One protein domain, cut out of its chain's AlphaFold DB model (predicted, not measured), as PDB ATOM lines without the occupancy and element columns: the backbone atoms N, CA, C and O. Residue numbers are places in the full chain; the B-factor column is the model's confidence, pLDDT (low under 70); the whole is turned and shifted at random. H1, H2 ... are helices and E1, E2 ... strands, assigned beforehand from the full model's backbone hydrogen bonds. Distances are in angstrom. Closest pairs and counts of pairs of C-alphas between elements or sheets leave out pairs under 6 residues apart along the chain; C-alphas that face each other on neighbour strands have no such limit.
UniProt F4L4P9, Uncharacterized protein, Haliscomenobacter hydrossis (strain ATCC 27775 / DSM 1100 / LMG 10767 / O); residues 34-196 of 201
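AT A GLANCE: This is residues 34 to 196 of the 201 residues of an uncharacterized protein of Haliscomenobacter hydrossis (strain ATCC 27775 / DSM 1100 / LMG 10767 / O) (UniProt F4L4P9). Two strongly twisted antiparallel sheets, a branched one of six strands, E1 to E6, and one of four, E7 to E10, stand as a V that narrows where E6 meets E7, and helix H3 fills the angle between them. H1 packs on the E1 edge of the larger sheet, and H4 sits by the ends of H1 and H3. The printed part has 163 residues with four named helices and ten named strands, in the order H1 E1 H2 E2 E3 E4 E5 E6 H3 H4 E7 E8 E9 E10; the class is mixed, helices and strands. It is compact, with a radius of gyration of the C-alphas of 15.7 A and spans of 46 by 45 by 30 A.

IN THESE COORDINATES: The larger sheet holds E1, residues 46 to 50, E2, 76 to 80, E3, 85 to 87, E4, 90 to 94, E5, 99 to 109 and 32.4 A long, and E6, 115 to 121. The other holds E7, 152 to 154, E8, 159 to 166, 23.4 A, E9, 171 to 180, 29.7 A, and E10, 183 to 195, 31.9 A, which bends by 52 degrees at residue 191. The helices are H1, 34 to 42, 12.3 A, H2, 63 to 66, H3, 123 to 133, 15.4 A, and H4, 139 to 142. C-alpha 34 is at (126.334, 93.043, 129.485), C-alpha 99 at (116.344, 83.156, 126.369) and C-alpha 195 at (119.123, 79.661, 132.383).

HOW THE PARTS SIT: E5 has three neighbours: E3 on one side, with N 86 and O 107 at 3.0 A, E6 on the other side, with N 104 and O 121 at 2.8 A, and E4, with N 92 and O 101 at 2.9 A. E2 pairs with E3, N 78 and O 87 at 3.0 A, and with E1, N 47 and O 79 at 2.8 A. E4 E5 E6 and E7 E8 E9 E10 are meanders, each strand the antiparallel neighbour of the one before. In the second, N 153 and O 160 are 3.0 A apart, N 163 and O 175 2.9 A, and N 176 and O 188 3.0 A. H3 is on both sheets; with E7 to E10 it makes two layers, a helix on one face of a sheet. Its closest C-alphas to E9 are Ala 128 and Ile 176, 6.1 A, and to E5 Ala 123 and Leu 102, 5.5 A. H1 is on the larger sheet, on the same face as H3; they only just touch, with 3 pairs of C-alphas within 8 A, Trp 36 and Ala 130 closest at 6.5 A. H4 touches H3, Ala 139 and Cys 133 closest at 6.1 A between C-alphas. H2 only grazes the larger sheet. Every O i to N i+4 pair is within hydrogen-bond range in H1 and H3; H2 and H4 are too short for one.

THE WHOLE: The C-alphas of Asn 112 and Asp 169 are farthest apart, 48.1 A. The printed part has no cut; the link E1 to H2 is long, 12 residues. The mean pLDDT of the printed part is 86.9, and residues 43 to 44, 95 to 98, 170 and 194 to 196 are under 70.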
ATOM      1  N   LYS A  34     126.135  91.594 129.651       75.62
ATOM      2  CA  LYS A  34     126.334  93.043 129.485       75.62
ATOM      3  C   LYS A  34     127.140  93.648 130.648       75.62
ATOM      4  O   LYS A  34     128.082  94.381 130.356       75.62
ATOM      5  N   PRO A  35     126.869  93.332 131.935       74.38
ATOM      6  CA  PRO A  35     127.707  93.822 133.032       74.38
ATOM      7  C   PRO A  35     129.143  93.304 132.983       74.38
ATOM      8  O   PRO A  35     130.058  94.048 133.318       74.38
ATOM      9  N   TRP A  36     129.364  92.069 132.521       74.44
ATOM     10  CA  TRP A  36     130.720  91.549 132.341       74.44
ATOM     11  C   TRP A  36     131.479  92.295 131.240       74.44
ATOM     12  O   TRP A  36     132.619  92.692 131.452       74.44
ATOM     13  N   LEU A  37     130.841  92.577 130.099       75.81
ATOM     14  CA  LEU A  37     131.460  93.426 129.076       75.81
ATOM     15  C   LEU A  37     131.740  94.838 129.580       75.81
ATOM     16  O   LEU A  37     132.799  95.383 129.289       75.81
ATOM     17  N   ALA A  38     130.815  95.422 130.342       75.94
ATOM     18  CA  ALA A  38     131.035  96.727 130.949       75.94
ATOM     19  C   ALA A  38     132.248  96.692 131.893       75.94
ATOM     20  O   ALA A  38     133.064  97.608 131.870       75.94
ATOM     21  N   HIS A  39     132.408  95.612 132.663       71.69
ATOM     22  CA  HIS A  39     133.573  95.404 133.516       71.69
ATOM     23  C   HIS A  39     134.871  95.269 132.704       71.69
ATOM     24  O   HIS A  39     135.843  95.954 133.009       71.69
ATOM     25  N   LEU A  40     134.869  94.491 131.611       73.00
ATOM     26  CA  LEU A  40     136.017  94.398 130.698       73.00
ATOM     27  C   LEU A  40     136.448  95.769 130.157       73.00
ATOM     28  O   LEU A  40     137.638  96.060 130.066       73.00
ATOM     29  N   GLN A  41     135.479  96.601 129.768       75.50
ATOM     30  CA  GLN A  41     135.736  97.935 129.223       75.50
ATOM     31  C   GLN A  41     136.256  98.907 130.291       75.50
ATOM     32  O   GLN A  41     137.067  99.779 129.985       75.50
ATOM     33  N   GLN A  42     135.792  98.768 131.537       71.56
ATOM     34  CA  GLN A  42     136.238  99.589 132.664       71.56
ATOM     35  C   GLN A  42     137.688  99.305 133.063       71.56
ATOM     36  O   GLN A  42     138.378 100.228 133.488       71.56
ATOM     37  N   ASP A  43     138.179  98.082 132.850       65.44
ATOM     38  CA  ASP A  43     139.550  97.664 133.184       65.44
ATOM     39  C   ASP A  43     140.631  98.235 132.225       65.44
ATOM     40  O   ASP A  43     141.761  97.753 132.162       65.44
ATOM     41  N   ALA A  44     140.287  99.280 131.455       54.94
ATOM     42  CA  ALA A  44     141.109 100.103 130.550       54.94
ATOM     43  C   ALA A  44     141.875  99.381 129.422       54.94
ATOM     44  O   ALA A  44     142.439 100.036 128.548       54.94
ATOM     45  N   GLN A  45     141.890  98.050 129.396       73.88
ATOM     46  CA  GLN A  45     142.678  97.264 128.446       73.88
ATOM     47  C   GLN A  45     141.837  96.553 127.375       73.88
ATOM     48  O   GLN A  45     142.393  95.811 126.556       73.88
ATOM     49  N   VAL A  46     140.519  96.790 127.361       85.25
ATOM     50  CA  VAL A  46     139.615  96.362 126.289       85.25
ATOM     51  C   VAL A  46     138.991  97.584 125.614       85.25
ATOM     52  O   VAL A  46     138.158  98.282 126.186       85.25
ATOM     53  N   GLU A  47     139.376  97.831 124.367       88.62
ATOM     54  CA  GLU A  47     138.808  98.876 123.516       88.62
ATOM     55  C   GLU A  47     137.567  98.342 122.796       88.62
ATOM     56  O   GLU A  47     137.623  97.285 122.174       88.62
ATOM     57  N   SER A  48     136.458  99.082 122.809       89.12
ATOM     58  CA  SER A  48     135.310  98.788 121.940       89.12
ATOM     59  C   SER A  48     135.298  99.742 120.756       89.12
ATOM     60  O   SER A  48     135.280 100.962 120.927       89.12
ATOM     61  N   ILE A  49     135.331  99.178 119.552       89.56
ATOM     62  CA  ILE A  49     135.361  99.918 118.294       89.56
ATOM     63  C   ILE A  49     134.168  99.467 117.459       89.56
ATOM     64  O   ILE A  49     133.893  98.273 117.340       89.56
ATOM     65  N   ASN A  50     133.450 100.421 116.871       89.38
ATOM     66  CA  ASN A  50     132.399 100.094 115.915       89.38
ATOM     67  C   ASN A  50     133.025  99.509 114.635       89.38
ATOM     68  O   ASN A  50     134.016 100.037 114.129       89.38
ATOM     69  N   GLU A  51     132.452  98.420 114.123       86.19
ATOM     70  CA  GLU A  51     133.027  97.609 113.048       86.19
ATOM     71  C   GLU A  51     133.331  98.406 111.770       86.19
ATOM     72  O   GLU A  51     134.324  98.129 111.099       86.19
ATOM     73  N   LEU A  52     132.553  99.460 111.495       84.06
ATOM     74  CA  LEU A  52     132.730 100.346 110.340       84.06
ATOM     75  C   LEU A  52     134.054 101.124 110.377       84.06
ATOM     76  O   LEU A  52     134.525 101.597 109.347       84.06
ATOM     77  N   TRP A  53     134.661 101.258 111.557       84.38
ATOM     78  CA  TRP A  53     135.898 102.010 111.773       84.38
ATOM     79  C   TRP A  53     137.133 101.108 111.878       84.38
ATOM     80  O   TRP A  53     138.232 101.585 112.177       84.38
ATOM     81  N   VAL A  54     136.992  99.800 111.637       82.06
ATOM     82  CA  VAL A  54     138.114  98.858 111.680       82.06
ATOM     83  C   VAL A  54     138.845  98.847 110.334       82.06
ATOM     84  O   VAL A  54     138.487  98.141 109.400       82.06
ATOM     85  N   ILE A  55     139.929  99.622 110.260       71.88
ATOM     86  CA  ILE A  55     140.692  99.881 109.021       71.88
ATOM     87  C   ILE A  55     141.461  98.643 108.516       71.88
ATOM     88  O   ILE A  55     141.699  98.495 107.324       71.88
ATOM     89  N   ASN A  56     141.842  97.725 109.410       70.62
ATOM     90  CA  ASN A  56     142.756  96.615 109.100       70.62
ATOM     91  C   ASN A  56     142.057  95.263 108.872       70.62
ATOM     92  O   ASN A  56     142.678  94.218 109.072       70.62
ATOM     93  N   GLY A  57     140.782  95.292 108.479       80.25
ATOM     94  CA  GLY A  57     139.979  94.098 108.240       80.25
ATOM     95  C   GLY A  57     139.507  93.416 109.525       80.25
ATOM     96  O   GLY A  57     140.195  93.386 110.551       80.25
ATOM     97  N   LEU A  58     138.299  92.864 109.455       87.12
ATOM     98  CA  LEU A  58     137.669  92.125 110.541       87.12
ATOM     99  C   LEU A  58     137.990  90.632 110.437       87.12
ATOM    100  O   LEU A  58     138.251  90.138 109.336       87.12
ATOM    101  N   PRO A  59     137.973  89.897 111.562       90.50
ATOM    102  CA  PRO A  59     138.001  88.447 111.499       90.50
ATOM    103  C   PRO A  59     136.794  87.917 110.703       90.50
ATOM    104  O   PRO A  59     135.718  88.522 110.762       90.50
ATOM    105  N   PRO A  60     136.949  86.791 109.980       89.56
ATOM    106  CA  PRO A  60     135.821  86.136 109.333       89.56
ATOM    107  C   PRO A  60     134.804  85.695 110.387       89.56
ATOM    108  O   PRO A  60     135.174  85.276 111.489       89.56
ATOM    109  N   GLU A  61     133.522  85.797 110.053       89.62
ATOM    110  CA  GLU A  61     132.469  85.377 110.969       89.62
ATOM    111  C   GLU A  61     132.452  83.843 111.092       89.62
ATOM    112  O   GLU A  61     132.808  83.130 110.148       89.62
ATOM    113  N   PRO A  62     132.071  83.293 112.257       90.25
ATOM    114  CA  PRO A  62     131.923  81.852 112.403       90.25
ATOM    115  C   PRO A  62     130.872  81.290 111.437       90.25
ATOM    116  O   PRO A  62     129.883  81.953 111.126       90.25
ATOM    117  N   THR A  63     131.012  80.021 111.048       89.00
ATOM    118  CA  THR A  63     130.053  79.337 110.160       89.00
ATOM    119  C   THR A  63     128.610  79.419 110.661       89.00
ATOM    120  O   THR A  63     127.705  79.603 109.856       89.00
ATOM    121  N   ALA A  64     128.394  79.342 111.978       86.44
ATOM    122  CA  ALA A  64     127.067  79.444 112.593       86.44
ATOM    123  C   ALA A  64     126.408  80.829 112.407       86.44
ATOM    124  O   ALA A  64     125.191  80.961 112.476       86.44
ATOM    125  N   VAL A  65     127.201  81.872 112.154       89.62
ATOM    126  CA  VAL A  65     126.689  83.204 111.803       89.62
ATOM    127  C   VAL A  65     126.374  83.259 110.309       89.62
ATOM    128  O   VAL A  65     125.289  83.679 109.919       89.62
ATOM    129  N   HIS A  66     127.269  82.736 109.467       88.00
ATOM    130  CA  HIS A  66     127.046  82.652 108.020       88.00
ATOM    131  C   HIS A  66     125.831  81.797 107.630       88.00
ATOM    132  O   HIS A  66     125.170  82.096 106.638       88.00
ATOM    133  N   SER A  67     125.519  80.755 108.403       89.00
ATOM    134  CA  SER A  67     124.330  79.919 108.206       89.00
ATOM    135  C   SER A  67     123.032  80.562 108.710       89.00
ATOM    136  O   SER A  67     121.959  80.003 108.488       89.00
ATOM    137  N   GLY A  68     123.111  81.709 109.392       87.06
ATOM    138  CA  GLY A  68     121.966  82.391 109.995       87.06
ATOM    139  C   GLY A  68     121.496  81.796 111.325       87.06
ATOM    140  O   GLY A  68     120.446  82.194 111.822       87.06
ATOM    141  N   GLU A  69     122.241  80.857 111.921       88.94
ATOM    142  CA  GLU A  69     121.891  80.301 113.233       88.94
ATOM    143  C   GLU A  69     122.064  81.337 114.356       88.94
ATOM    144  O   GLU A  69     121.238  81.408 115.268       88.94
ATOM    145  N   PHE A  70     123.117  82.149 114.276       91.88
ATOM    146  CA  PHE A  70     123.386  83.261 115.185       91.88
ATOM    147  C   PHE A  70     123.413  84.582 114.412       91.88
ATOM    148  O   PHE A  70     123.959  84.661 113.316       91.88
ATOM    149  N   GLY A  71     122.863  85.640 115.005       90.75
ATOM    150  CA  GLY A  71     122.929  87.004 114.479       90.75
ATOM    151  C   GLY A  71     123.910  87.880 115.257       90.75
ATOM    152  O   GLY A  71     124.262  87.584 116.400       90.75
ATOM    153  N   LYS A  72     124.345  88.997 114.664       87.88
ATOM    154  CA  LYS A  72     125.105  90.027 115.391       87.88
ATOM    155  C   LYS A  72     124.243  90.600 116.521       87.88
ATOM    156  O   LYS A  72     123.108  91.000 116.279       87.88
ATOM    157  N   THR A  73     124.774  90.680 117.744       85.06
ATOM    158  CA  THR A  73     124.080  91.384 118.847       85.06
ATOM    159  C   THR A  73     124.429  92.867 118.900       85.06
ATOM    160  O   THR A  73     123.694  93.653 119.495       85.06
ATOM    161  N   SER A  74     125.556  93.254 118.299       85.25
ATOM    162  CA  SER A  74     126.006  94.637 118.178       85.25
ATOM    163  C   SER A  74     126.999  94.791 117.025       85.25
ATOM    164  O   SER A  74     127.665  93.832 116.631       85.25
ATOM    165  N   GLU A  75     127.159  96.028 116.558       87.62
ATOM    166  CA  GLU A  75     128.205  96.424 115.604       87.62
ATOM    167  C   GLU A  75     129.557  96.688 116.288       87.62
ATOM    168  O   GLU A  75     130.420  97.365 115.735       87.62
ATOM    169  N   GLN A  76     129.740  96.230 117.531       90.31
ATOM    170  CA  GLN A  76     130.969  96.444 118.287       90.31
ATOM    171  C   GLN A  76     131.927  95.264 118.147       90.31
ATOM    172  O   GLN A  76     131.538  94.093 118.153       90.31
ATOM    173  N   VAL A  77     133.207  95.603 118.065       92.06
ATOM    174  CA  VAL A  77     134.327  94.675 118.123       92.06
ATOM    175  C   VAL A  77     135.201  95.094 119.289       92.06
ATOM    176  O   VAL A  77     135.585  96.260 119.406       92.06
ATOM    177  N   PHE A  78     135.495  94.141 120.160       92.25
ATOM    178  CA  PHE A  78     136.243  94.381 121.383       92.25
ATOM    179  C   PHE A  78     137.684  93.944 121.165       92.25
ATOM    180  O   PHE A  78     137.923  92.783 120.849       92.25
ATOM    181  N   PHE A  79     138.635  94.858 121.312       92.69
ATOM    182  CA  PHE A  79     140.064  94.627 121.122       92.69
ATOM    183  C   PHE A  79     140.800  94.671 122.453       92.69
ATOM    184  O   PHE A  79     140.504  95.517 123.284       92.69
ATOM    185  N   TYR A  80     141.804  93.819 122.635       92.69
ATOM    186  CA  TYR A  80     142.635  93.812 123.841       92.69
ATOM    187  C   TYR A  80     144.102  93.531 123.512       92.69
ATOM    188  O   TYR A  80     144.434  93.098 122.403       92.69
ATOM    189  N   GLN A  81     144.980  93.865 124.466       90.69
ATOM    190  CA  GLN A  81     146.445  93.819 124.342       90.69
ATOM    191  C   GLN A  81     146.943  94.443 123.025       90.69
ATOM    192  O   GLN A  81     147.398  93.754 122.113       90.69
ATOM    193  N   ASN A  82     146.839  95.771 122.909       90.00
ATOM    194  CA  ASN A  82     147.325  96.535 121.748       90.00
ATOM    195  C   ASN A  82     146.741  96.053 120.405       90.00
ATOM    196  O   ASN A  82     147.447  95.974 119.394       90.00
ATOM    197  N   ARG A  83     145.449  95.693 120.404       91.44
ATOM    198  CA  ARG A  83     144.698  95.214 119.227       91.44
ATOM    199  C   ARG A  83     145.299  93.968 118.560       91.44
ATOM    200  O   ARG A  83     145.051  93.727 117.379       91.44
ATOM    201  N   GLN A  84     146.084  93.182 119.301       92.88
ATOM    202  CA  GLN A  84     146.564  91.875 118.839       92.88
ATOM    203  C   GLN A  84     145.464  90.817 118.893       92.88
ATOM    204  O   GLN A  84     145.512  89.839 118.148       92.88
ATOM    205  N   TYR A  85     144.455  91.040 119.730       94.69
ATOM    206  CA  TYR A  85     143.338  90.135 119.908       94.69
ATOM    207  C   TYR A  85     142.021  90.885 119.826       94.69
ATOM    208  O   TYR A  85     141.954  92.076 120.146       94.69
ATOM    209  N   CYS A  86     140.977  90.181 119.405       94.56
ATOM    210  CA  CYS A  86     139.627  90.710 119.453       94.56
ATOM    211  C   CYS A  86     138.577  89.628 119.689       94.56
ATOM    212  O   CYS A  86     138.841  88.441 119.512       94.56
ATOM    213  N   PHE A  87     137.378  90.050 120.069       94.12
ATOM    214  CA  PHE A  87     136.201  89.195 120.120       94.12
ATOM    215  C   PHE A  87     134.946  89.965 119.717       94.12
ATOM    216  O   PHE A  87     134.916  91.201 119.684       94.12
ATOM    217  N   ARG A  88     133.901  89.209 119.390       93.19
ATOM    218  CA  ARG A  88     132.579  89.723 119.023       93.19
ATOM    219  C   ARG A  88     131.516  88.885 119.702       93.19
ATOM    220  O   ARG A  88     131.737  87.710 119.973       93.19
ATOM    221  N   VAL A  89     130.365  89.492 119.959       91.88
ATOM    222  CA  VAL A  89     129.222  88.801 120.550       91.88
ATOM    223  C   VAL A  89     128.174  88.575 119.468       91.88
ATOM    224  O   VAL A  89     127.686  89.521 118.849       91.88
ATOM    225  N   PHE A  90     127.824  87.312 119.256       92.06
ATOM    226  CA  PHE A  90     126.700  86.897 118.430       92.06
ATOM    227  C   PHE A  90     125.650  86.228 119.308       92.06
ATOM    228  O   PHE A  90     125.965  85.679 120.365       92.06
ATOM    229  N   GLY A  91     124.394  86.313 118.890       90.75
ATOM    230  CA  GLY A  91     123.249  85.909 119.685       90.75
ATOM    231  C   GLY A  91     122.222  85.168 118.852       90.75
ATOM    232  O   GLY A  91     121.946  85.536 117.712       90.75
ATOM    233  N   LYS A  92     121.628  84.144 119.451       89.38
ATOM    234  CA  LYS A  92     120.479  83.415 118.927       89.38
ATOM    235  C   LYS A  92     119.339  83.589 119.914       89.38
ATOM    236  O   LYS A  92     119.441  83.185 121.070       89.38
ATOM    237  N   GLN A  93     118.283  84.266 119.480       83.75
ATOM    238  CA  GLN A  93     117.098  84.452 120.307       83.75
ATOM    239  C   GLN A  93     116.224  83.204 120.243       83.75
ATOM    240  O   GLN A  93     116.006  82.655 119.164       83.75
ATOM    241  N   HIS A  94     115.666  82.817 121.386       79.88
ATOM    242  CA  HIS A  94     114.674  81.752 121.495       79.88
ATOM    243  C   HIS A  94     113.349  82.346 121.978       79.88
ATOM    244  O   HIS A  94     113.082  82.345 123.182       79.88
ATOM    245  N   PRO A  95     112.495  82.865 121.072       69.94
ATOM    246  CA  PRO A  95     111.284  83.599 121.453       69.94
ATOM    247  C   PRO A  95     110.341  82.804 122.359       69.94
ATOM    248  O   PRO A  95     109.718  83.370 123.248       69.94
ATOM    249  N   GLN A  96     110.266  81.485 122.164       67.31
ATOM    250  CA  GLN A  96     109.409  80.598 122.955       67.31
ATOM    251  C   GLN A  96     109.921  80.376 124.383       67.31
ATOM    252  O   GLN A  96     109.139  80.047 125.269       67.31
ATOM    253  N   ALA A  97     111.221  80.559 124.611       63.66
ATOM    254  CA  ALA A  97     111.852  80.359 125.908       63.66
ATOM    255  C   ALA A  97     112.215  81.668 126.619       63.66
ATOM    256  O   ALA A  97     112.572  81.639 127.793       63.66
ATOM    257  N   GLY A  98     112.154  82.805 125.919       64.94
ATOM    258  CA  GLY A  98     112.598  84.094 126.451       64.94
ATOM    259  C   GLY A  98     114.101  84.144 126.749       64.94
ATOM    260  O   GLY A  98     114.539  84.978 127.537       64.94
ATOM    261  N   THR A  99     114.896  83.252 126.149       70.44
ATOM    262  CA  THR A  99     116.344  83.156 126.369       70.44
ATOM    263  C   THR A  99     117.137  83.596 125.140       70.44
ATOM    264  O   THR A  99     116.621  83.677 124.019       70.44
ATOM    265  N   ILE A 100     118.417  83.895 125.365       75.75
ATOM    266  CA  ILE A 100     119.394  84.193 124.321       75.75
ATOM    267  C   ILE A 100     120.611  83.291 124.508       75.75
ATOM    268  O   ILE A 100     121.243  83.315 125.564       75.75
ATOM    269  N   ASP A 101     120.950  82.532 123.472       84.38
ATOM    270  CA  ASP A 101     122.226  81.829 123.416       84.38
ATOM    271  C   ASP A 101     123.270  82.766 122.829       84.38
ATOM    272  O   ASP A 101     123.000  83.481 121.861       84.38
ATOM    273  N   LEU A 102     124.469  82.756 123.401       88.44
ATOM    274  CA  LEU A 102     125.578  83.572 122.924       88.44
ATOM    275  C   LEU A 102     126.664  82.703 122.313       88.44
ATOM    276  O   LEU A 102     127.027  81.665 122.867       88.44
ATOM    277  N   LEU A 103     127.222  83.202 121.218       92.31
ATOM    278  CA  LEU A 103     128.421  82.695 120.577       92.31
ATOM    279  C   LEU A 103     129.451  83.825 120.568       92.31
ATOM    280  O   LEU A 103     129.225  84.874 119.964       92.31
ATOM    281  N   ILE A 104     130.559  83.629 121.277       93.38
ATOM    282  CA  ILE A 104     131.571  84.664 121.504       93.38
ATOM    283  C   ILE A 104     132.929  84.134 121.039       93.38
ATOM    284  O   ILE A 104     133.715  83.615 121.838       93.38
ATOM    285  N   PRO A 105     133.195  84.184 119.728       95.38
ATOM    286  CA  PRO A 105     134.499  83.859 119.171       95.38
ATOM    287  C   PRO A 105     135.558  84.896 119.565       95.38
ATOM    288  O   PRO A 105     135.312  86.103 119.561       95.38
ATOM    289  N   PHE A 106     136.756  84.398 119.856       95.69
ATOM    290  CA  PHE A 106     137.968  85.172 120.105       95.69
ATOM    291  C   PHE A 106     138.971  84.897 118.993       95.69
ATOM    292  O   PHE A 106     139.180  83.742 118.610       95.69
ATOM    293  N   TRP A 107     139.642  85.941 118.518       96.94
ATOM    294  CA  TRP A 107     140.626  85.857 117.449       96.94
ATOM    295  C   TRP A 107     141.943  86.515 117.825       96.94
ATOM    296  O   TRP A 107     141.982  87.539 118.505       96.94
ATOM    297  N   LYS A 108     143.019  85.949 117.284       96.12
ATOM    298  CA  LYS A 108     144.374  86.486 117.331       96.12
ATOM    299  C   LYS A 108     144.802  86.967 115.951       96.12
ATOM    300  O   LYS A 108     144.629  86.253 114.957       96.12
ATOM    301  N   LYS A 109     145.412  88.148 115.900       94.94
ATOM    302  CA  LYS A 109     146.030  88.693 114.696       94.94
ATOM    303  C   LYS A 109     147.378  88.021 114.442       94.94
ATOM    304  O   LYS A 109     148.231  87.940 115.323       94.94
ATOM    305  N   GLN A 110     147.573  87.536 113.226       93.88
ATOM    306  CA  GLN A 110     148.816  86.934 112.759       93.88
ATOM    307  C   GLN A 110     149.758  88.001 112.186       93.88
ATOM    308  O   GLN A 110     149.340  89.105 111.833       93.88
ATOM    309  N   LYS A 111     151.047  87.666 112.042       91.88
ATOM    310  CA  LYS A 111     152.073  88.590 111.509       91.88
ATOM    311  C   LYS A 111     151.769  89.091 110.091       91.88
ATOM    312  O   LYS A 111     152.142  90.204 109.749       91.88
ATOM    313  N   ASN A 112     151.089  88.278 109.282       91.56
ATOM    314  CA  ASN A 112     150.638  88.626 107.929       91.56
ATOM    315  C   ASN A 112     149.356  89.491 107.917       91.56
ATOM    316  O   ASN A 112     148.840  89.795 106.847       91.56
ATOM    317  N   GLY A 113     148.817  89.847 109.087       89.50
ATOM    318  CA  GLY A 113     147.592  90.626 109.240       89.50
ATOM    319  C   GLY A 113     146.294  89.813 109.260       89.50
ATOM    320  O   GLY A 113     145.259  90.396 109.576       89.50
ATOM    321  N   SER A 114     146.322  88.503 108.983       92.56
ATOM    322  CA  SER A 114     145.122  87.656 109.025       92.56
ATOM    323  C   SER A 114     144.683  87.355 110.460       92.56
ATOM    324  O   SER A 114     145.485  87.400 111.392       92.56
ATOM    325  N   TRP A 115     143.420  86.985 110.642       94.88
ATOM    326  CA  TRP A 115     142.869  86.595 111.940       94.88
ATOM    327  C   TRP A 115     142.697  85.081 112.033       94.88
ATOM    328  O   TRP A 115     142.258  84.445 111.079       94.88
ATOM    329  N   VAL A 116     143.020  84.510 113.192       95.06
ATOM    330  CA  VAL A 116     142.802  83.089 113.499       95.06
ATOM    331  C   VAL A 116     141.975  82.991 114.770       95.06
ATOM    332  O   VAL A 116     142.285  83.663 115.752       95.06
ATOM    333  N   GLN A 117     140.919  82.179 114.746       95.31
ATOM    334  CA  GLN A 117     140.099  81.936 115.930       95.31
ATOM    335  C   GLN A 117     140.904  81.118 116.943       95.31
ATOM    336  O   GLN A 117     141.456  80.077 116.597       95.31
ATOM    337  N   ILE A 118     140.966  81.592 118.184       95.94
ATOM    338  CA  ILE A 118     141.722  80.965 119.280       95.94
ATOM    339  C   ILE A 118     140.818  80.381 120.365       95.94
ATOM    340  O   ILE A 118     141.220  79.470 121.076       95.94
ATOM    341  N   ALA A 119     139.587  80.872 120.483       95.56
ATOM    342  CA  ALA A 119     138.585  80.322 121.384       95.56
ATOM    343  C   ALA A 119     137.186  80.672 120.880       95.56
ATOM    344  O   ALA A 119     137.010  81.577 120.061       95.56
ATOM    345  N   CYS A 120     136.181  79.971 121.388       94.12
ATOM    346  CA  CYS A 120     134.789  80.355 121.219       94.12
ATOM    347  C   CYS A 120     134.037  80.034 122.503       94.12
ATOM    348  O   CYS A 120     133.975  78.875 122.907       94.12
ATOM    349  N   LEU A 121     133.504  81.063 123.156       92.25
ATOM    350  CA  LEU A 121     132.833  80.943 124.445       92.25
ATOM    351  C   LEU A 121     131.327  81.141 124.301       92.25
ATOM    352  O   LEU A 121     130.851  81.834 123.404       92.25
ATOM    353  N   SER A 122     130.585  80.536 125.221       90.38
ATOM    354  CA  SER A 122     129.162  80.787 125.432       90.38
ATOM    355  C   SER A 122     128.955  81.786 126.575       90.38
ATOM    356  O   SER A 122     129.913  82.231 127.215       90.38
ATOM    357  N   ALA A 123     127.697  82.102 126.892       85.50
ATOM    358  CA  ALA A 123     127.356  82.884 128.082       85.50
ATOM    359  C   ALA A 123     127.891  82.248 129.384       85.50
ATOM    360  O   ALA A 123     128.381  82.961 130.258       85.50
ATOM    361  N   PHE A 124     127.869  80.913 129.488       87.12
ATOM    362  CA  PHE A 124     128.439  80.170 130.621       87.12
ATOM    363  C   PHE A 124     129.956  80.356 130.714       87.12
ATOM    364  O   PHE A 124     130.498  80.550 131.799       87.12
ATOM    365  N   GLY A 125     130.633  80.363 129.561       89.62
ATOM    366  CA  GLY A 125     132.064  80.645 129.481       89.62
ATOM    367  C   GLY A 125     132.416  82.038 129.997       89.62
ATOM    368  O   GLY A 125     133.369  82.182 130.761       89.62
ATOM    369  N   LEU A 126     131.620  83.055 129.653       86.88
ATOM    370  CA  LEU A 126     131.823  84.407 130.184       86.88
ATOM    371  C   LEU A 126     131.590  84.496 131.686       86.88
ATOM    372  O   LEU A 126     132.366  85.142 132.382       86.88
ATOM    373  N   GLU A 127     130.540  83.853 132.195       86.25
ATOM    374  CA  GLU A 127     130.275  83.811 133.633       86.25
ATOM    375  C   GLU A 127     131.441  83.164 134.390       86.25
ATOM    376  O   GLU A 127     131.867  83.666 135.428       86.25
ATOM    377  N   ALA A 128     132.015  82.098 133.834       89.25
ATOM    378  CA  ALA A 128     133.173  81.442 134.416       89.25
ATOM    379  C   ALA A 128     134.425  82.339 134.421       89.25
ATOM    380  O   ALA A 128     135.154  82.386 135.411       89.25
ATOM    381  N   LEU A 129     134.645  83.122 133.360       89.12
ATOM    382  CA  LEU A 129     135.694  84.146 133.343       89.12
ATOM    383  C   LEU A 129     135.418  85.283 134.339       89.12
ATOM    384  O   LEU A 129     136.345  85.777 134.979       89.12
ATOM    385  N   ALA A 130     134.157  85.688 134.506       85.38
ATOM    386  CA  ALA A 130     133.757  86.683 135.500       85.38
ATOM    387  C   ALA A 130     134.067  86.209 136.926       85.38
ATOM    388  O   ALA A 130     134.559  86.985 137.741       85.38
ATOM    389  N   LYS A 131     133.825  84.924 137.208       86.00
ATOM    390  CA  LYS A 131     134.194  84.271 138.469       86.00
ATOM    391  C   LYS A 131     135.697  84.290 138.710       86.00
ATOM    392  O   LYS A 131     136.122  84.661 139.799       86.00
ATOM    393  N   ALA A 132     136.497  84.000 137.685       86.12
ATOM    394  CA  ALA A 132     137.948  84.128 137.782       86.12
ATOM    395  C   ALA A 132     138.369  85.573 138.123       86.12
ATOM    396  O   ALA A 132     139.214  85.769 138.988       86.12
ATOM    397  N   CYS A 133     137.732  86.594 137.539       84.31
ATOM    398  CA  CYS A 133     138.051  87.994 137.861       84.31
ATOM    399  C   CYS A 133     137.774  88.368 139.333       84.31
ATOM    400  O   CYS A 133     138.388  89.283 139.869       84.31
ATOM    401  N   GLN A 134     136.875  87.652 140.019       83.31
ATOM    402  CA  GLN A 134     136.599  87.860 141.450       83.31
ATOM    403  C   GLN A 134     137.702  87.299 142.367       83.31
ATOM    404  O   GLN A 134     137.662  87.541 143.570       83.31
ATOM    405  N   GLN A 135     138.670  86.556 141.822       82.75
ATOM    406  CA  GLN A 135     139.811  85.968 142.536       82.75
ATOM    407  C   GLN A 135     141.088  86.806 142.350       82.75
ATOM    408  O   GLN A 135     142.176  86.258 142.189       82.75
ATOM    409  N   ASP A 136     140.943  88.133 142.309       80.25
ATOM    410  CA  ASP A 136     142.026  89.104 142.086       80.25
ATOM    411  C   ASP A 136     142.748  88.986 140.726       80.25
ATOM    412  O   ASP A 136     143.846  89.518 140.541       80.25
ATOM    413  N   TYR A 137     142.133  88.326 139.738       83.81
ATOM    414  CA  TYR A 137     142.604  88.362 138.353       83.81
ATOM    415  C   TYR A 137     141.964  89.523 137.593       83.81
ATOM    416  O   TYR A 137     140.771  89.785 137.706       83.81
ATOM    417  N   THR A 138     142.746  90.194 136.754       84.12
ATOM    418  CA  THR A 138     142.209  91.211 135.839       84.12
ATOM    419  C   THR A 138     141.497  90.567 134.657       84.12
ATOM    420  O   THR A 138     141.814  89.446 134.239       84.12
ATOM    421  N   ALA A 139     140.587  91.326 134.051       81.00
ATOM    422  CA  ALA A 139     139.901  90.960 132.820       81.00
ATOM    423  C   ALA A 139     140.863  90.413 131.750       81.00
ATOM    424  O   ALA A 139     140.683  89.317 131.223       81.00
ATOM    425  N   THR A 140     141.936  91.144 131.449       83.88
ATOM    426  CA  THR A 140     142.864  90.783 130.368       83.88
ATOM    427  C   THR A 140     143.802  89.634 130.695       83.88
ATOM    428  O   THR A 140     144.343  89.031 129.767       83.88
ATOM    429  N   GLN A 141     143.981  89.295 131.974       89.19
ATOM    430  CA  GLN A 141     144.708  88.090 132.367       89.19
ATOM    431  C   GLN A 141     143.903  86.825 132.090       89.19
ATOM    432  O   GLN A 141     144.500  85.790 131.786       89.19
ATOM    433  N   VAL A 142     142.570  86.906 132.181       91.19
ATOM    434  CA  VAL A 142     141.705  85.734 132.026       91.19
ATOM    435  C   VAL A 142     141.262  85.484 130.580       91.19
ATOM    436  O   VAL A 142     140.889  84.355 130.259       91.19
ATOM    437  N   LEU A 143     141.339  86.495 129.703       93.50
ATOM    438  CA  LEU A 143     140.946  86.383 128.294       93.50
ATOM    439  C   LEU A 143     141.871  85.456 127.473       93.50
ATOM    440  O   LEU A 143     143.079  85.409 127.724       93.50
ATOM    441  N   PRO A 144     141.342  84.767 126.443       96.06
ATOM    442  CA  PRO A 144     142.136  83.909 125.562       96.06
ATOM    443  C   PRO A 144     143.276  84.651 124.846       96.06
ATOM    444  O   PRO A 144     143.079  85.749 124.335       96.06
ATOM    445  N   ILE A 145     144.449  84.031 124.724       96.12
ATOM    446  CA  ILE A 145     145.582  84.527 123.918       96.12
ATOM    447  C   ILE A 145     146.123  83.482 122.932       96.12
ATOM    448  O   ILE A 145     146.765  83.848 121.950       96.12
ATOM    449  N   GLU A 146     145.849  82.197 123.151       96.62
ATOM    450  CA  GLU A 146     146.123  81.116 122.197       96.62
ATOM    451  C   GLU A 146     145.035  80.048 122.284       96.62
ATOM    452  O   GLU A 146     144.360  79.909 123.310       96.62
ATOM    453  N   ALA A 147     144.907  79.262 121.218       95.50
ATOM    454  CA  ALA A 147     144.155  78.017 121.276       95.50
ATOM    455  C   ALA A 147     144.865  77.016 122.200       95.50
ATOM    456  O   ALA A 147     146.093  76.904 122.179       95.50
ATOM    457  N   GLY A 148     144.087  76.312 123.018       91.81
ATOM    458  CA  GLY A 148     144.572  75.249 123.889       91.81
ATOM    459  C   GLY A 148     144.402  73.871 123.252       91.81
ATOM    460  O   GLY A 148     144.232  73.734 122.037       91.81
ATOM    461  N   GLN A 149     144.435  72.839 124.092       88.81
ATOM    462  CA  GLN A 149     143.978  71.502 123.725       88.81
ATOM    463  C   GLN A 149     142.449  71.469 123.511       88.81
ATOM    464  O   GLN A 149     141.753  72.481 123.581       88.81
ATOM    465  N   ALA A 150     141.902  70.297 123.181       83.75
ATOM    466  CA  ALA A 150     140.491  70.150 122.826       83.75
ATOM    467  C   ALA A 150     139.550  70.716 123.913       83.75
ATOM    468  O   ALA A 150     139.419  70.152 124.998       83.75
ATOM    469  N   GLY A 151     138.872  71.825 123.593       81.06
ATOM    470  CA  GLY A 151     137.929  72.497 124.494       81.06
ATOM    471  C   GLY A 151     138.566  73.424 125.539       81.06
ATOM    472  O   GLY A 151     137.868  73.856 126.454       81.06
ATOM    473  N   SER A 152     139.859  73.738 125.420       93.69
ATOM    474  CA  SER A 152     140.565  74.704 126.266       93.69
ATOM    475  C   SER A 152     141.143  75.862 125.445       93.69
ATOM    476  O   SER A 152     141.190  75.849 124.211       93.69
ATOM    477  N   PHE A 153     141.581  76.900 126.144       96.50
ATOM    478  CA  PHE A 153     142.363  77.999 125.582       96.50
ATOM    479  C   PHE A 153     143.459  78.394 126.561       96.50
ATOM    480  O   PHE A 153     143.369  78.108 127.749       96.50
ATOM    481  N   VAL A 154     144.500  79.063 126.083       96.81
ATOM    482  CA  VAL A 154     145.561  79.590 126.948       96.81
ATOM    483  C   VAL A 154     145.292  81.065 127.205       96.81
ATOM    484  O   VAL A 154     144.915  81.787 126.282       96.81
ATOM    485  N   ASN A 155     145.492  81.517 128.440       95.12
ATOM    486  CA  ASN A 155     145.494  82.922 128.845       95.12
ATOM    487  C   ASN A 155     146.829  83.279 129.533       95.12
ATOM    488  O   ASN A 155     147.788  82.509 129.484       95.12
ATOM    489  N   ALA A 156     146.921  84.449 130.172       93.25
ATOM    490  CA  ALA A 156     148.156  84.874 130.842       93.25
ATOM    491  C   ALA A 156     148.497  84.050 132.103       93.25
ATOM    492  O   ALA A 156     149.638  84.078 132.562       93.25
ATOM    493  N   LEU A 157     147.516  83.345 132.671       93.94
ATOM    494  CA  LEU A 157     147.638  82.562 133.902       93.94
ATOM    495  C   LEU A 157     147.975  81.090 133.620       93.94
ATOM    496  O   LEU A 157     148.578  80.427 134.461       93.94
ATOM    497  N   GLY A 158     147.604  80.573 132.449       95.06
ATOM    498  CA  GLY A 158     147.845  79.192 132.053       95.06
ATOM    499  C   GLY A 158     146.830  78.687 131.034       95.06
ATOM    500  O   GLY A 158     146.188  79.457 130.323       95.06
ATOM    501  N   GLU A 159     146.690  77.368 130.955       96.81
ATOM    502  CA  GLU A 159     145.641  76.723 130.175       96.81
ATOM    503  C   GLU A 159     144.329  76.726 130.965       96.81
ATOM    504  O   GLU A 159     144.280  76.278 132.110       96.81
ATOM    505  N   VAL A 160     143.269  77.237 130.348       96.56
ATOM    506  CA  VAL A 160     141.927  77.341 130.910       96.56
ATOM    507  C   VAL A 160     141.014  76.342 130.236       96.56
ATOM    508  O   VAL A 160     140.831  76.365 129.019       96.56
ATOM    509  N   GLN A 161     140.379  75.509 131.046       96.38
ATOM    510  CA  GLN A 161     139.320  74.623 130.605       96.38
ATOM    511  C   GLN A 161     138.008  75.048 131.254       96.38
ATOM    512  O   GLN A 161     137.939  75.218 132.472       96.38
ATOM    513  N   ILE A 162     136.971  75.211 130.435       95.06
ATOM    514  CA  ILE A 162     135.616  75.496 130.900       95.06
ATOM    515  C   ILE A 162     134.719  74.355 130.440       95.06
ATOM    516  O   ILE A 162     134.669  74.036 129.254       95.06
ATOM    517  N   GLN A 163     134.017  73.743 131.384       93.56
ATOM    518  CA  GLN A 163     133.072  72.669 131.121       93.56
ATOM    519  C   GLN A 163     131.718  73.057 131.694       93.56
ATOM    520  O   GLN A 163     131.624  73.455 132.851       93.56
ATOM    521  N   THR A 164     130.666  72.919 130.898       89.88
ATOM    522  CA  THR A 164     129.299  73.171 131.348       89.88
ATOM    523  C   THR A 164     128.466  71.923 131.114       89.88
ATOM    524  O   THR A 164     128.386  71.427 129.992       89.88
ATOM    525  N   GLN A 165     127.833  71.426 132.173       88.69
ATOM    526  CA  GLN A 165     126.903  70.308 132.127       88.69
ATOM    527  C   GLN A 165     125.492  70.794 132.450       88.69
ATOM    528  O   GLN A 165     125.271  71.492 133.440       88.69
ATOM    529  N   ILE A 166     124.523  70.389 131.631       83.00
ATOM    530  CA  ILE A 166     123.109  70.672 131.881       83.00
ATOM    531  C   ILE A 166     122.528  69.564 132.755       83.00
ATOM    532  O   ILE A 166     122.617  68.382 132.425       83.00
ATOM    533  N   GLN A 167     121.963  69.952 133.895       81.00
ATOM    534  CA  GLN A 167     121.312  69.056 134.845       81.00
ATOM    535  C   GLN A 167     119.824  68.867 134.503       81.00
ATOM    536  O   GLN A 167     119.227  69.677 133.793       81.00
ATOM    537  N   ILE A 168     119.213  67.820 135.073       71.62
ATOM    538  CA  ILE A 168     117.813  67.402 134.836       71.62
ATOM    539  C   ILE A 168     116.799  68.534 135.134       71.62
ATOM    540  O   ILE A 168     115.751  68.607 134.498       71.62
ATOM    541  N   ASP A 169     117.152  69.493 135.998       71.44
ATOM    542  CA  ASP A 169     116.314  70.652 136.348       71.44
ATOM    543  C   ASP A 169     116.525  71.891 135.450       71.44
ATOM    544  O   ASP A 169     116.109  72.994 135.808       71.44
ATOM    545  N   ASN A 170     117.187  71.754 134.294       69.56
ATOM    546  CA  ASN A 170     117.630  72.867 133.429       69.56
ATOM    547  C   ASN A 170     118.582  73.856 134.121       69.56
ATOM    548  O   ASN A 170     118.740  74.998 133.686       69.56
ATOM    549  N   LYS A 171     119.232  73.417 135.200       78.88
ATOM    550  CA  LYS A 171     120.340  74.145 135.813       78.88
ATOM    551  C   LYS A 171     121.616  73.783 135.075       78.88
ATOM    552  O   LYS A 171     121.892  72.605 134.856       78.88
ATOM    553  N   ALA A 172     122.399  74.784 134.708       84.12
ATOM    554  CA  ALA A 172     123.734  74.567 134.183       84.12
ATOM    555  C   ALA A 172     124.728  74.542 135.347       84.12
ATOM    556  O   ALA A 172     124.776  75.471 136.151       84.12
ATOM    557  N   GLN A 173     125.512  73.477 135.449       90.19
ATOM    558  CA  GLN A 173     126.677  73.425 136.320       90.19
ATOM    559  C   GLN A 173     127.904  73.720 135.470       90.19
ATOM    560  O   GLN A 173     128.172  73.003 134.506       90.19
ATOM    561  N   THR A 174     128.635  74.771 135.824       91.31
ATOM    562  CA  THR A 174     129.844  75.183 135.117       91.31
ATOM    563  C   THR A 174     131.051  74.975 136.018       91.31
ATOM    564  O   THR A 174     131.055  75.349 137.192       91.31
ATOM    565  N   GLN A 175     132.078  74.360 135.451       94.94
ATOM    566  CA  GLN A 175     133.403  74.231 136.025       94.94
ATOM    567  C   GLN A 175     134.369  75.071 135.199       94.94
ATOM    568  O   GLN A 175     134.361  75.017 133.969       94.94
ATOM    569  N   ILE A 176     135.244  75.792 135.887       94.62
ATOM    570  CA  ILE A 176     136.426  76.409 135.295       94.62
ATOM    571  C   ILE A 176     137.663  75.935 136.037       94.62
ATOM    572  O   ILE A 176     137.674  75.858 137.264       94.62
ATOM    573  N   GLN A 177     138.696  75.597 135.278       96.25
ATOM    574  CA  GLN A 177     139.986  75.165 135.791       96.25
ATOM    575  C   GLN A 177     141.092  75.915 135.056       96.25
ATOM    576  O   GLN A 177     141.070  75.994 133.830       96.25
ATOM    577  N   ILE A 178     142.064  76.432 135.805       95.25
ATOM    578  CA  ILE A 178     143.282  77.046 135.276       95.25
ATOM    579  C   ILE A 178     144.466  76.171 135.685       95.25
ATOM    580  O   ILE A 178     144.687  75.905 136.870       95.25
ATOM    581  N   THR A 179     145.236  75.734 134.693       96.12
ATOM    582  CA  THR A 179     146.405  74.869 134.849       96.12
ATOM    583  C   THR A 179     147.651  75.602 134.365       96.12
ATOM    584  O   THR A 179     147.729  76.022 133.213       96.12
ATOM    585  N   HIS A 180     148.668  75.717 135.214       94.56
ATOM    586  CA  HIS A 180     149.958  76.306 134.863       94.56
ATOM    587  C   HIS A 180     151.068  75.284 135.097       94.56
ATOM    588  O   HIS A 180     151.175  74.714 136.180       94.56
ATOM    589  N   LYS A 181     151.899  75.028 134.076       92.12
ATOM    590  CA  LYS A 181     152.995  74.034 134.136       92.12
ATOM    591  C   LYS A 181     152.529  72.665 134.668       92.12
ATOM    592  O   LYS A 181     153.170  72.076 135.534       92.12
ATOM    593  N   SER A 182     151.392  72.189 134.156       89.38
ATOM    594  CA  SER A 182     150.757  70.916 134.540       89.38
ATOM    595  C   SER A 182     150.239  70.837 135.981       89.38
ATOM    596  O   SER A 182     149.898  69.751 136.445       89.38
ATOM    597  N   GLN A 183     150.155  71.962 136.696       93.19
ATOM    598  CA  GLN A 183     149.557  72.042 138.026       93.19
ATOM    599  C   GLN A 183     148.286  72.882 137.979       93.19
ATOM    600  O   GLN A 183     148.288  73.987 137.432       93.19
ATOM    601  N   THR A 184     147.204  72.375 138.565       94.81
ATOM    602  CA  THR A 184     145.988  73.163 138.766       94.81
ATOM    603  C   THR A 184     146.295  74.280 139.754       94.81
ATOM    604  O   THR A 184     146.561  74.016 140.925       94.81
ATOM    605  N   VAL A 185     146.278  75.524 139.279       93.12
ATOM    606  CA  VAL A 185     146.495  76.706 140.126       93.12
ATOM    607  C   VAL A 185     145.190  77.223 140.706       93.12
ATOM    608  O   VAL A 185     145.181  77.801 141.787       93.12
ATOM    609  N   TRP A 186     144.079  76.991 140.006       94.69
ATOM    610  CA  TRP A 186     142.764  77.397 140.461       94.69
ATOM    611  C   TRP A 186     141.665  76.574 139.790       94.69
ATOM    612  O   TRP A 186     141.786  76.187 138.626       94.69
ATOM    613  N   GLN A 187     140.592  76.308 140.531       95.38
ATOM    614  CA  GLN A 187     139.414  75.605 140.041       95.38
ATOM    615  C   GLN A 187     138.179  76.050 140.826       95.38
ATOM    616  O   GLN A 187     138.209  76.073 142.056       95.38
ATOM    617  N   GLU A 188     137.078  76.322 140.129       93.62
ATOM    618  CA  GLU A 188     135.778  76.602 140.744       93.62
ATOM    619  C   GLU A 188     134.678  75.789 140.056       93.62
ATOM    620  O   GLU A 188     134.698  75.570 138.843       93.62
ATOM    621  N   HIS A 189     133.714  75.344 140.862       93.88
ATOM    622  CA  HIS A 189     132.483  74.687 140.433       93.88
ATOM    623  C   HIS A 189     131.309  75.514 140.929       93.88
ATOM    624  O   HIS A 189     131.219  75.787 142.126       93.88
ATOM    625  N   PHE A 190     130.396  75.886 140.041       87.75
ATOM    626  CA  PHE A 190     129.236  76.680 140.425       87.75
ATOM    627  C   PHE A 190     128.011  76.346 139.575       87.75
ATOM    628  O   PHE A 190     128.105  75.862 138.446       87.75
ATOM    629  N   LEU A 191     126.834  76.609 140.141       87.88
ATOM    630  CA  LEU A 191     125.601  76.647 139.367       87.88
ATOM    631  C   LEU A 191     125.557  77.981 138.632       87.88
ATOM    632  O   LEU A 191     125.583  79.039 139.261       87.88
ATOM    633  N   SER A 192     125.514  77.914 137.310       80.69
ATOM    634  CA  SER A 192     125.414  79.085 136.460       80.69
ATOM    635  C   SER A 192     124.099  79.810 136.704       80.69
ATOM    636  O   SER A 192     123.030  79.205 136.786       80.69
ATOM    637  N   THR A 193     124.187  81.132 136.796       74.94
ATOM    638  CA  THR A 193     123.024  82.023 136.880       74.94
ATOM    639  C   THR A 193     122.303  82.154 135.539       74.94
ATOM    640  O   THR A 193     121.182  82.654 135.479       74.94
ATOM    641  N   GLN A 194     122.938  81.689 134.462       69.56
ATOM    642  CA  GLN A 194     122.362  81.598 133.126       69.56
ATOM    643  C   GLN A 194     121.363  80.428 133.056       69.56
ATOM    644  O   GLN A 194     121.702  79.292 133.393       69.56
ATOM    645  N   CYS A 195     120.145  80.690 132.583       59.03
ATOM    646  CA  CYS A 195     119.123  79.661 132.383       59.03
ATOM    647  C   CYS A 195     119.174  79.094 130.958       59.03
ATOM    648  O   CYS A 195     119.293  79.851 129.995       59.03
ATOM    649  N   PHE A 196     119.000  77.777 130.818       61.88
ATOM    650  CA  PHE A 196     118.702  77.159 129.523       61.88
ATOM    651  C   PHE A 196     117.217  77.309 129.175       61.88
ATOM    652  O   PHE A 196     116.353  77.301 130.059       61.88
TER     653      PHE A 196